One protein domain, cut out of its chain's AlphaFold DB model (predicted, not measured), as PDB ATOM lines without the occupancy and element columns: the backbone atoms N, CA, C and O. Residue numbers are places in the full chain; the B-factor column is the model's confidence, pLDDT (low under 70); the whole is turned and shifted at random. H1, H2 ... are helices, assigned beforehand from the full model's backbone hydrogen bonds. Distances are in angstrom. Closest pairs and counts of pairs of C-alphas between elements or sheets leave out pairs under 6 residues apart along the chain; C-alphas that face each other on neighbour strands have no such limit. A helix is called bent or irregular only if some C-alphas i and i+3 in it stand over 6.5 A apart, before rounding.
ATOM      1  N   ASP A  25     -61.288  22.332  35.373       87.38
ATOM      2  CA  ASP A  25     -62.226  21.929  36.423       87.38
ATOM      3  C   ASP A  25     -61.462  21.739  37.742       87.38
ATOM      4  O   ASP A  25     -60.537  20.928  37.825       87.38
ATOM      5  N   THR A  26     -61.807  22.539  38.749       88.12
ATOM      6  CA  THR A  26     -61.108  22.624  40.039       88.12
ATOM      7  C   THR A  26     -62.091  22.375  41.181       88.12
ATOM      8  O   THR A  26     -63.286  22.640  41.048       88.12
ATOM      9  N   ASP A  27     -61.621  21.796  42.284       88.50
ATOM     10  CA  ASP A  27     -62.421  21.601  43.495       88.50
ATOM     11  C   ASP A  27     -62.544  22.889  44.334       88.50
ATOM     12  O   ASP A  27     -62.019  23.946  43.976       88.50
ATOM     13  N   ASP A  28     -63.242  22.802  45.468       91.00
ATOM     14  CA  ASP A  28     -63.447  23.937  46.379       91.00
ATOM     15  C   ASP A  28     -62.128  24.445  47.011       91.00
ATOM     16  O   ASP A  28     -62.081  25.552  47.548       91.00
ATOM     17  N   CYS A  29     -61.044  23.665  46.903       87.88
ATOM     18  CA  CYS A  29     -59.683  23.989  47.331       87.88
ATOM     19  C   CYS A  29     -58.789  24.481  46.172       87.88
ATOM     20  O   CYS A  29     -57.582  24.640  46.359       87.88
ATOM     21  N   ALA A  30     -59.363  24.732  44.989       84.44
ATOM     22  CA  ALA A  30     -58.666  25.105  43.756       84.44
ATOM     23  C   ALA A  30     -57.671  24.051  43.226       84.44
ATOM     24  O   ALA A  30     -56.788  24.375  42.426       84.44
ATOM     25  N   LEU A  31     -57.818  22.786  43.623       86.62
ATOM     26  CA  LEU A  31     -57.049  21.675  43.072       86.62
ATOM     27  C   LEU A  31     -57.703  21.175  41.780       86.62
ATOM     28  O   LEU A  31     -58.925  21.014  41.734       86.62
ATOM     29  N   PRO A  32     -56.928  20.904  40.716       89.31
ATOM     30  CA  PRO A  32     -57.466  20.319  39.494       89.31
ATOM     31  C   PRO A  32     -58.103  18.955  39.776       89.31
ATOM     32  O   PRO A  32     -57.453  18.057  40.306       89.31
ATOM     33  N   ARG A  33     -59.369  18.779  39.386       89.25
ATOM     34  CA  ARG A  33     -60.080  17.491  39.510       89.25
ATOM     35  C   ARG A  33     -59.581  16.445  38.521       89.25
ATOM     36  O   ARG A  33     -59.760  15.252  38.737       89.25
ATOM     37  N   ASN A  34     -58.953  16.907  37.445       85.31
ATOM     38  CA  ASN A  34     -58.275  16.081  36.462       85.31
ATOM     39  C   ASN A  34     -56.811  16.518  36.373       85.31
ATOM     40  O   ASN A  34     -56.533  17.718  36.489       85.31
ATOM     41  N   PRO A  35     -55.876  15.582  36.146       83.62
ATOM     42  CA  PRO A  35     -54.480  15.934  35.944       83.62
ATOM     43  C   PRO A  35     -54.363  16.842  34.719       83.62
ATOM     44  O   PRO A  35     -54.840  16.517  33.635       83.62
ATOM     45  N   THR A  36     -53.720  17.993  34.889       83.88
ATOM     46  CA  THR A  36     -53.471  18.943  33.793       83.88
ATOM     47  C   THR A  36     -52.499  18.398  32.747       83.88
ATOM     48  O   THR A  36     -52.474  18.891  31.625       83.88
ATOM     49  N   TRP A  37     -51.692  17.409  33.125       87.19
ATOM     50  CA  TRP A  37     -50.802  16.655  32.251       87.19
ATOM     51  C   TRP A  37     -50.478  15.312  32.911       87.19
ATOM     52  O   TRP A  37     -50.462  15.209  34.142       87.19
ATOM     53  N   SER A  38     -50.213  14.290  32.100       88.62
ATOM     54  CA  SER A  38     -49.670  13.014  32.565       88.62
ATOM     55  C   SER A  38     -48.187  12.920  32.223       88.62
ATOM     56  O   SER A  38     -47.770  13.251  31.113       88.62
ATOM     57  N   VAL A  39     -47.383  12.426  33.167       87.69
ATOM     58  CA  VAL A  39     -45.971  12.106  32.909       87.69
ATOM     59  C   VAL A  39     -45.864  11.029  31.831       87.69
ATOM     60  O   VAL A  39     -44.999  11.116  30.971       87.69
ATOM     61  N   ASP A  40     -46.765  10.049  31.838       86.81
ATOM     62  CA  ASP A  40     -46.778   8.961  30.856       86.81
ATOM     63  C   ASP A  40     -47.078   9.468  29.437       86.81
ATOM     64  O   ASP A  40     -46.426   9.069  28.473       86.81
ATOM     65  N   GLU A  41     -47.996  10.429  29.316       87.44
ATOM     66  CA  GLU A  41     -48.306  11.101  28.049       87.44
ATOM     67  C   GLU A  41     -47.101  11.905  27.539       87.44
ATOM     68  O   GLU A  41     -46.719  11.797  26.371       87.44
ATOM     69  N   LEU A  42     -46.446  12.651  28.436       86.50
ATOM     70  CA  LEU A  42     -45.235  13.402  28.116       86.50
ATOM     71  C   LEU A  42     -44.105  12.471  27.660       86.50
ATOM     72  O   LEU A  42     -43.513  12.693  26.605       86.50
ATOM     73  N   LEU A  43     -43.824  11.409  28.418       84.25
ATOM     74  CA  LEU A  43     -42.767  10.456  28.093       84.25
ATOM     75  C   LEU A  43     -43.075   9.703  26.798       84.25
ATOM     76  O   LEU A  43     -42.173   9.469  25.995       84.25
ATOM     77  N   SER A  44     -44.338   9.372  26.541       85.94
ATOM     78  CA  SER A  44     -44.763   8.718  25.304       85.94
ATOM     79  C   SER A  44     -44.499   9.572  24.064       85.94
ATOM     80  O   SER A  44     -44.119   9.007  23.039       85.94
ATOM     81  N   SER A  45     -44.596  10.902  24.170       86.62
ATOM     82  CA  SER A  45     -44.401  11.839  23.052       86.62
ATOM     83  C   SER A  45     -42.973  11.888  22.489       86.62
ATOM     84  O   SER A  45     -42.783  12.291  21.339       86.62
ATOM     85  N   TYR A  46     -41.961  11.470  23.259       87.06
ATOM     86  CA  TYR A  46     -40.574  11.512  22.797       87.06
ATOM     87  C   TYR A  46     -40.283  10.433  21.741       87.06
ATOM     88  O   TYR A  46     -40.798   9.311  21.839       87.06
ATOM     89  N   PRO A  47     -39.429  10.737  20.747       86.31
ATOM     90  CA  PRO A  47     -39.030   9.760  19.746       86.31
ATOM     91  C   PRO A  47     -38.292   8.594  20.410       86.31
ATOM     92  O   PRO A  47     -37.476   8.787  21.307       86.31
ATOM     93  N   LYS A  48     -38.592   7.370  19.970       86.75
ATOM     94  CA  LYS A  48     -37.841   6.181  20.370       86.75
ATOM     95  C   LYS A  48     -36.693   5.969  19.373       86.75
ATOM     96  O   LYS A  48     -36.984   5.772  18.191       86.75
ATOM     97  N   PRO A  49     -35.424   6.022  19.803       88.69
ATOM     98  CA  PRO A  49     -34.299   5.789  18.910       88.69
ATOM     99  C   PRO A  49     -34.239   4.313  18.515       88.69
ATOM    100  O   PRO A  49     -34.578   3.443  19.313       88.69
ATOM    101  N   THR A  50     -33.794   4.029  17.293       92.69
ATOM    102  CA  THR A  50     -33.541   2.657  16.831       92.69
ATOM    103  C   THR A  50     -32.063   2.327  17.002       92.69
ATOM    104  O   THR A  50     -31.202   3.044  16.486       92.69
ATOM    105  N   ILE A  51     -31.757   1.238  17.707       91.88
ATOM    106  CA  ILE A  51     -30.379   0.769  17.892       91.88
ATOM    107  C   ILE A  51     -30.063  -0.311  16.854       91.88
ATOM    108  O   ILE A  51     -30.688  -1.368  16.824       91.88
ATOM    109  N   ASP A  52     -29.051  -0.062  16.019       92.38
ATOM    110  CA  ASP A  52     -28.575  -1.049  15.046       92.38
ATOM    111  C   ASP A  52     -27.951  -2.276  15.737       92.38
ATOM    112  O   ASP A  52     -27.300  -2.169  16.783       92.38
ATOM    113  N   SER A  53     -28.090  -3.450  15.120       91.12
ATOM    114  CA  SER A  53     -27.584  -4.716  15.658       91.12
ATOM    115  C   SER A  53     -26.070  -4.672  15.886       91.12
ATOM    116  O   SER A  53     -25.589  -5.108  16.932       91.12
ATOM    117  N   LYS A  54     -25.329  -4.048  14.964       92.38
ATOM    118  CA  LYS A  54     -23.881  -3.853  15.068       92.38
ATOM    119  C   LYS A  54     -23.501  -2.976  16.259       92.38
ATOM    120  O   LYS A  54     -22.488  -3.229  16.914       92.38
ATOM    121  N   THR A  55     -24.301  -1.951  16.550       93.56
ATOM    122  CA  THR A  55     -24.103  -1.090  17.722       93.56
ATOM    123  C   THR A  55     -24.336  -1.874  19.006       93.56
ATOM    124  O   THR A  55     -23.538  -1.764  19.935       93.56
ATOM    125  N   LEU A  56     -25.368  -2.723  19.048       92.44
ATOM    126  CA  LEU A  56     -25.627  -3.590  20.196       92.44
ATOM    127  C   LEU A  56     -24.451  -4.544  20.469       92.44
ATOM    128  O   LEU A  56     -24.014  -4.667  21.615       92.44
ATOM    129  N   ASP A  57     -23.890  -5.166  19.429       92.31
ATOM    130  CA  ASP A  57     -22.719  -6.042  19.574       92.31
ATOM    131  C   ASP A  57     -21.476  -5.273  20.007       92.31
ATOM    132  O   ASP A  57     -20.692  -5.746  20.834       92.31
ATOM    133  N   HIS A  58     -21.303  -4.060  19.482       94.06
ATOM    134  CA  HIS A  58     -20.207  -3.195  19.884       94.06
ATOM    135  C   HIS A  58     -20.288  -2.836  21.372       94.06
ATOM    136  O   HIS A  58     -19.301  -2.998  22.089       94.06
ATOM    137  N   LEU A  59     -21.466  -2.431  21.855       94.00
ATOM    138  CA  LEU A  59     -21.700  -2.136  23.270       94.00
ATOM    139  C   LEU A  59     -21.437  -3.359  24.151       94.00
ATOM    140  O   LEU A  59     -20.740  -3.257  25.156       94.00
ATOM    141  N   ARG A  60     -21.930  -4.537  23.754       92.94
ATOM    142  CA  ARG A  60     -21.708  -5.787  24.499       92.94
ATOM    143  C   ARG A  60     -20.229  -6.132  24.608       92.94
ATOM    144  O   ARG A  60     -19.763  -6.480  25.690       92.94
ATOM    145  N   ARG A  61     -19.481  -5.947  23.518       93.12
ATOM    146  CA  ARG A  61     -18.031  -6.133  23.497       93.12
ATOM    147  C   ARG A  61     -17.306  -5.161  24.426       93.12
ATOM    148  O   ARG A  61     -16.387  -5.585  25.119       93.12
ATOM    149  N   LEU A  62     -17.697  -3.886  24.444       96.25
ATOM    150  CA  LEU A  62     -17.107  -2.884  25.341       96.25
ATOM    151  C   LEU A  62     -17.389  -3.198  26.812       96.25
ATOM    152  O   LEU A  62     -16.511  -3.037  27.652       96.25
ATOM    153  N   SER A  63     -18.583  -3.708  27.106       94.81
ATOM    154  CA  SER A  63     -18.973  -4.129  28.451       94.81
ATOM    155  C   SER A  63     -18.440  -5.511  28.847       94.81
ATOM    156  O   SER A  63     -18.801  -6.003  29.911       94.81
ATOM    157  N   ALA A  64     -17.621  -6.155  28.003       93.12
ATOM    158  CA  ALA A  64     -17.113  -7.515  28.205       93.12
ATOM    159  C   ALA A  64     -18.217  -8.562  28.487       93.12
ATOM    160  O   ALA A  64     -18.011  -9.517  29.232       93.12
ATOM    161  N   LEU A  65     -19.396  -8.387  27.881       92.19
ATOM    162  CA  LEU A  65     -20.530  -9.302  28.008       92.19
ATOM    163  C   LEU A  65     -20.645 -10.199  26.773       92.19
ATOM    164  O   LEU A  65     -20.520  -9.733  25.638       92.19
ATOM    165  N   THR A  66     -20.983 -11.469  26.986       88.56
ATOM    166  CA  THR A  66     -21.321 -12.393  25.898       88.56
ATOM    167  C   THR A  66     -22.619 -11.939  25.213       88.56
ATOM    168  O   THR A  66     -23.621 -11.710  25.904       88.56
ATOM    169  N   PRO A  67     -22.636 -11.768  23.878       86.00
ATOM    170  CA  PRO A  67     -23.847 -11.388  23.163       86.00
ATOM    171  C   PRO A  67     -24.835 -12.567  23.105       86.00
ATOM    172  O   PRO A  67     -24.406 -13.710  22.942       86.00
ATOM    173  N   PRO A  68     -26.150 -12.314  23.228       88.38
ATOM    174  CA  PRO A  68     -27.162 -13.331  22.956       88.38
ATOM    175  C   PRO A  68     -27.175 -13.686  21.464       88.38
ATOM    176  O   PRO A  68     -26.776 -12.869  20.626       88.38
ATOM    177  N   GLU A  69     -27.671 -14.882  21.139       89.56
ATOM    178  CA  GLU A  69     -27.760 -15.368  19.758       89.56
ATOM    179  C   GLU A  69     -28.506 -14.382  18.848       89.56
ATOM    180  O   GLU A  69     -29.488 -13.739  19.248       89.56
ATOM    181  N   GLU A  70     -28.032 -14.256  17.607       85.75
ATOM    182  CA  GLU A  70     -28.680 -13.425  16.597       85.75
ATOM    183  C   GLU A  70     -30.099 -13.935  16.316       85.75
ATOM    184  O   GLU A  70     -30.330 -15.128  16.151       85.75
ATOM    185  N   GLY A  71     -31.070 -13.020  16.305       86.00
ATOM    186  CA  GLY A  71     -32.482 -13.361  16.116       86.00
ATOM    187  C   GLY A  71     -33.197 -13.923  17.351       86.00
ATOM    188  O   GLY A  71     -34.410 -14.105  17.289       86.00
ATOM    189  N   SER A  72     -32.505 -14.145  18.475       91.69
ATOM    190  CA  SER A  72     -33.148 -14.606  19.714       91.69
ATOM    191  C   SER A  72     -34.124 -13.575  20.299       91.69
ATOM    192  O   SER A  72     -33.909 -12.362  20.209       91.69
ATOM    193  N   GLU A  73     -35.177 -14.050  20.975       94.06
ATOM    194  CA  GLU A  73     -36.123 -13.185  21.701       94.06
ATOM    195  C   GLU A  73     -35.421 -12.360  22.785       94.06
ATOM    196  O   GLU A  73     -35.709 -11.177  22.961       94.06
ATOM    197  N   ALA A  74     -34.431 -12.954  23.460       90.56
ATOM    198  CA  ALA A  74     -33.620 -12.273  24.463       90.56
ATOM    199  C   ALA A  74     -32.899 -11.046  23.883       90.56
ATOM    200  O   ALA A  74     -32.802 -10.007  24.539       90.56
ATOM    201  N   ARG A  75     -32.419 -11.138  22.635       92.25
ATOM    202  CA  ARG A  75     -31.796 -10.009  21.941       92.25
ATOM    203  C   ARG A  75     -32.812  -8.914  21.627       92.25
ATOM    204  O   ARG A  75     -32.509  -7.748  21.845       92.25
ATOM    205  N   GLN A  76     -34.008  -9.277  21.164       93.31
ATOM    206  CA  GLN A  76     -35.069  -8.310  20.854       93.31
ATOM    207  C   GLN A  76     -35.537  -7.557  22.105       93.31
ATOM    208  O   GLN A  76     -35.598  -6.330  22.096       93.31
ATOM    209  N   GLN A  77     -35.791  -8.282  23.198       94.12
ATOM    210  CA  GLN A  77     -36.175  -7.693  24.484       94.12
ATOM    211  C   GLN A  77     -35.102  -6.733  24.998       94.12
ATOM    212  O   GLN A  77     -35.410  -5.628  25.440       94.12
ATOM    213  N   LEU A  78     -33.831  -7.126  24.895       92.88
ATOM    214  CA  LEU A  78     -32.718  -6.283  25.302       92.88
ATOM    215  C   LEU A  78     -32.615  -5.006  24.457       92.88
ATOM    216  O   LEU A  78     -32.401  -3.929  25.014       92.88
ATOM    217  N   THR A  79     -32.747  -5.115  23.133       94.50
ATOM    218  CA  THR A  79     -32.753  -3.946  22.246       94.50
ATOM    219  C   THR A  79     -33.879  -3.001  22.641       94.50
ATOM    220  O   THR A  79     -33.626  -1.823  22.867       94.50
ATOM    221  N   GLN A  80     -35.092  -3.527  22.833       93.94
ATOM    222  CA  GLN A  80     -36.248  -2.727  23.217       93.94
ATOM    223  C   GLN A  80     -36.019  -1.977  24.537       93.94
ATOM    224  O   GLN A  80     -36.297  -0.781  24.606       93.94
ATOM    225  N   GLN A  81     -35.473  -2.659  25.549       92.56
ATOM    226  CA  GLN A  81     -35.144  -2.062  26.847       92.56
ATOM    227  C   GLN A  81     -34.095  -0.953  26.722       92.56
ATOM    228  O   GLN A  81     -34.238   0.104  27.333       92.56
ATOM    229  N   LEU A  82     -33.041  -1.172  25.931       94.12
ATOM    230  CA  LEU A  82     -32.016  -0.154  25.710       94.12
ATOM    231  C   LEU A  82     -32.584   1.063  24.984       94.12
ATOM    232  O   LEU A  82     -32.300   2.186  25.384       94.12
ATOM    233  N   GLU A  83     -33.406   0.864  23.960       94.56
ATOM    234  CA  GLU A  83     -34.051   1.963  23.240       94.56
ATOM    235  C   GLU A  83     -34.977   2.783  24.151       94.56
ATOM    236  O   GLU A  83     -34.967   4.012  24.085       94.56
ATOM    237  N   ASP A  84     -35.726   2.128  25.044       91.00
ATOM    238  CA  ASP A  84     -36.579   2.810  26.024       91.00
ATOM    239  C   ASP A  84     -35.752   3.621  27.037       91.00
ATOM    240  O   ASP A  84     -36.119   4.745  27.385       91.00
ATOM    241  N   LEU A  85     -34.594   3.108  27.465       91.88
ATOM    242  CA  LEU A  85     -33.670   3.851  28.327       91.88
ATOM    243  C   LEU A  85     -33.050   5.053  27.604       91.88
ATOM    244  O   LEU A  85     -32.965   6.141  28.175       91.88
ATOM    245  N   VAL A  86     -32.633   4.886  26.347       92.62
ATOM    246  CA  VAL A  86     -32.037   5.979  25.565       92.62
ATOM    247  C   VAL A  86     -33.073   7.067  25.286       92.62
ATOM    248  O   VAL A  86     -32.743   8.243  25.414       92.62
ATOM    249  N   LYS A  87     -34.332   6.703  25.014       90.81
ATOM    250  CA  LYS A  87     -35.447   7.651  24.856       90.81
ATOM    251  C   LYS A  87     -35.553   8.632  26.032       90.81
ATOM    252  O   LYS A  87     -35.742   9.831  25.824       90.81
ATOM    253  N   LEU A  88     -35.388   8.151  27.267       88.69
ATOM    254  CA  LEU A  88     -35.418   9.008  28.459       88.69
ATOM    255  C   LEU A  88     -34.248   9.998  28.494       88.69
ATOM    256  O   LEU A  88     -34.423  11.160  28.854       88.69
ATOM    257  N   VAL A  89     -33.056   9.561  28.094       89.62
ATOM    258  CA  VAL A  89     -31.865  10.423  28.048       89.62
ATOM    259  C   VAL A  89     -31.964  11.445  26.913       89.62
ATOM    260  O   VAL A  89     -31.539  12.590  27.068       89.62
ATOM    261  N   GLU A  90     -32.565  11.079  25.781       87.00
ATOM    262  CA  GLU A  90     -32.806  12.008  24.674       87.00
ATOM    263  C   GLU A  90     -33.775  13.128  25.052       87.00
ATOM    264  O   GLU A  90     -33.548  14.273  24.660       87.00
ATOM    265  N   ALA A  91     -34.781  12.843  25.881       85.62
ATOM    266  CA  ALA A  91     -35.679  13.869  26.405       85.62
ATOM    267  C   ALA A  91     -34.922  14.968  27.176       85.62
ATOM    268  O   ALA A  91     -35.235  16.149  27.034       85.62
ATOM    269  N   VAL A  92     -33.871  14.611  27.926       86.06
ATOM    270  CA  VAL A  92     -33.031  15.583  28.653       86.06
ATOM    271  C   VAL A  92     -32.267  16.496  27.693       86.06
ATOM    272  O   VAL A  92     -32.102  17.682  27.965       86.06
ATOM    273  N   LYS A  93     -31.848  15.982  26.530       84.44
ATOM    274  CA  LYS A  93     -31.146  16.783  25.512       84.44
ATOM    275  C   LYS A  93     -32.033  17.860  24.884       84.44
ATOM    276  O   LYS A  93     -31.502  18.813  24.323       84.44
ATOM    277  N   MET A  94     -33.355  17.710  24.959       83.69
ATOM    278  CA  MET A  94     -34.316  18.673  24.412       83.69
ATOM    279  C   MET A  94     -34.555  19.873  25.338       83.69
ATOM    280  O   MET A  94     -35.207  20.835  24.932       83.69
ATOM    281  N   VAL A  95     -34.050  19.834  26.574       84.38
ATOM    282  CA  VAL A  95     -34.193  20.934  27.532       84.38
ATOM    283  C   VAL A  95     -33.286  22.095  27.124       84.38
ATOM    284  O   VAL A  95     -32.098  21.909  26.851       84.38
ATOM    285  N   ASP A  96     -33.838  23.311  27.095       84.88
ATOM    286  CA  ASP A  96     -33.054  24.511  26.812       84.88
ATOM    287  C   ASP A  96     -32.082  24.795  27.966       84.88
ATOM    288  O   ASP A  96     -32.479  25.159  29.072       84.88
ATOM    289  N   THR A  97     -30.794  24.613  27.693       82.94
ATOM    290  CA  THR A  97     -29.694  24.827  28.640       82.94
ATOM    291  C   THR A  97     -28.927  26.119  28.363       82.94
ATOM    292  O   THR A  97     -27.905  26.374  28.997       82.94
TER     293      THR A  97
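This is residues 25 to 97 of the 162 residues of an uncharacterized protein of Dentipellis sp. KUC8613 (UniProt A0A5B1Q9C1). One long helix, H3, has a short helix on each of two opposite sides, H1 near its later half and H2 near its earlier half, each about crosswise to it, in an open arrangement with few contacts. A tail without a named helix, residues 25 to 38, leads away from H1 and makes much of the length, and residues 27 to 32 of it stick out free. The printed part has 73 residues with three named helices, in the order H1, H2, H3, and no named strand; the class is all helix. The whole is extended, with a radius of gyration of the C-alphas of 18.8 A, and elongated, with spans of 59 by 32 by 18 A.

The printed part begins with Asp 25, C-alpha at (-62.226, 21.929, 36.423), and residues 25 to 38 hold no named element. H1 is residues 39 to 45, from C-alpha 39 at (-45.971, 12.106, 32.909), and measures 10.0 A from first to last C-alpha. H2 is residues 53 to 62 and measures 14.4 A. H3 is residues 73 to 93, the longest helix, and measures 30.6 A; its last C-alpha, of Lys 93, is at (-31.146, 16.783, 25.512). No helix is bent or irregular.

H1 and H3 are close but not clearly touching, with 1 pair of C-alphas within 8 A. Their closest C-alphas are those of Leu 43 and Leu 88, 7.5 A apart. Their lines are about perpendicular, at 79 degrees. H2 and H3 are also close but not clearly touching, with 1 pair of C-alphas within 8 A. Their closest C-alphas are those of Leu 56 and Thr 79, 7.4 A apart. Their lines are about perpendicular, at 84 degrees. H1 and H2 are apart. In H1 and H2 every O i to N i+4 pair is within hydrogen-bond range; in H3 16 of 17 are.

The two C-alphas farthest apart are those of Asp 28 and Glu 69, at 59.4 A, while the first and last printed C-alphas, of Asp 25 and Thr 97, are 33.6 A apart. The C-alphas of residues 25 to 38 lie 16 to 38 A from the mean of the C-alphas, and residues 27 to 32 stand free. The link from H1 to H2, 7 residues, is short, and so is the link from H2 to H3, 10 residues. The printed part has no cut. The mean pLDDT of the printed part is 89.5, and no printed residue is under 70.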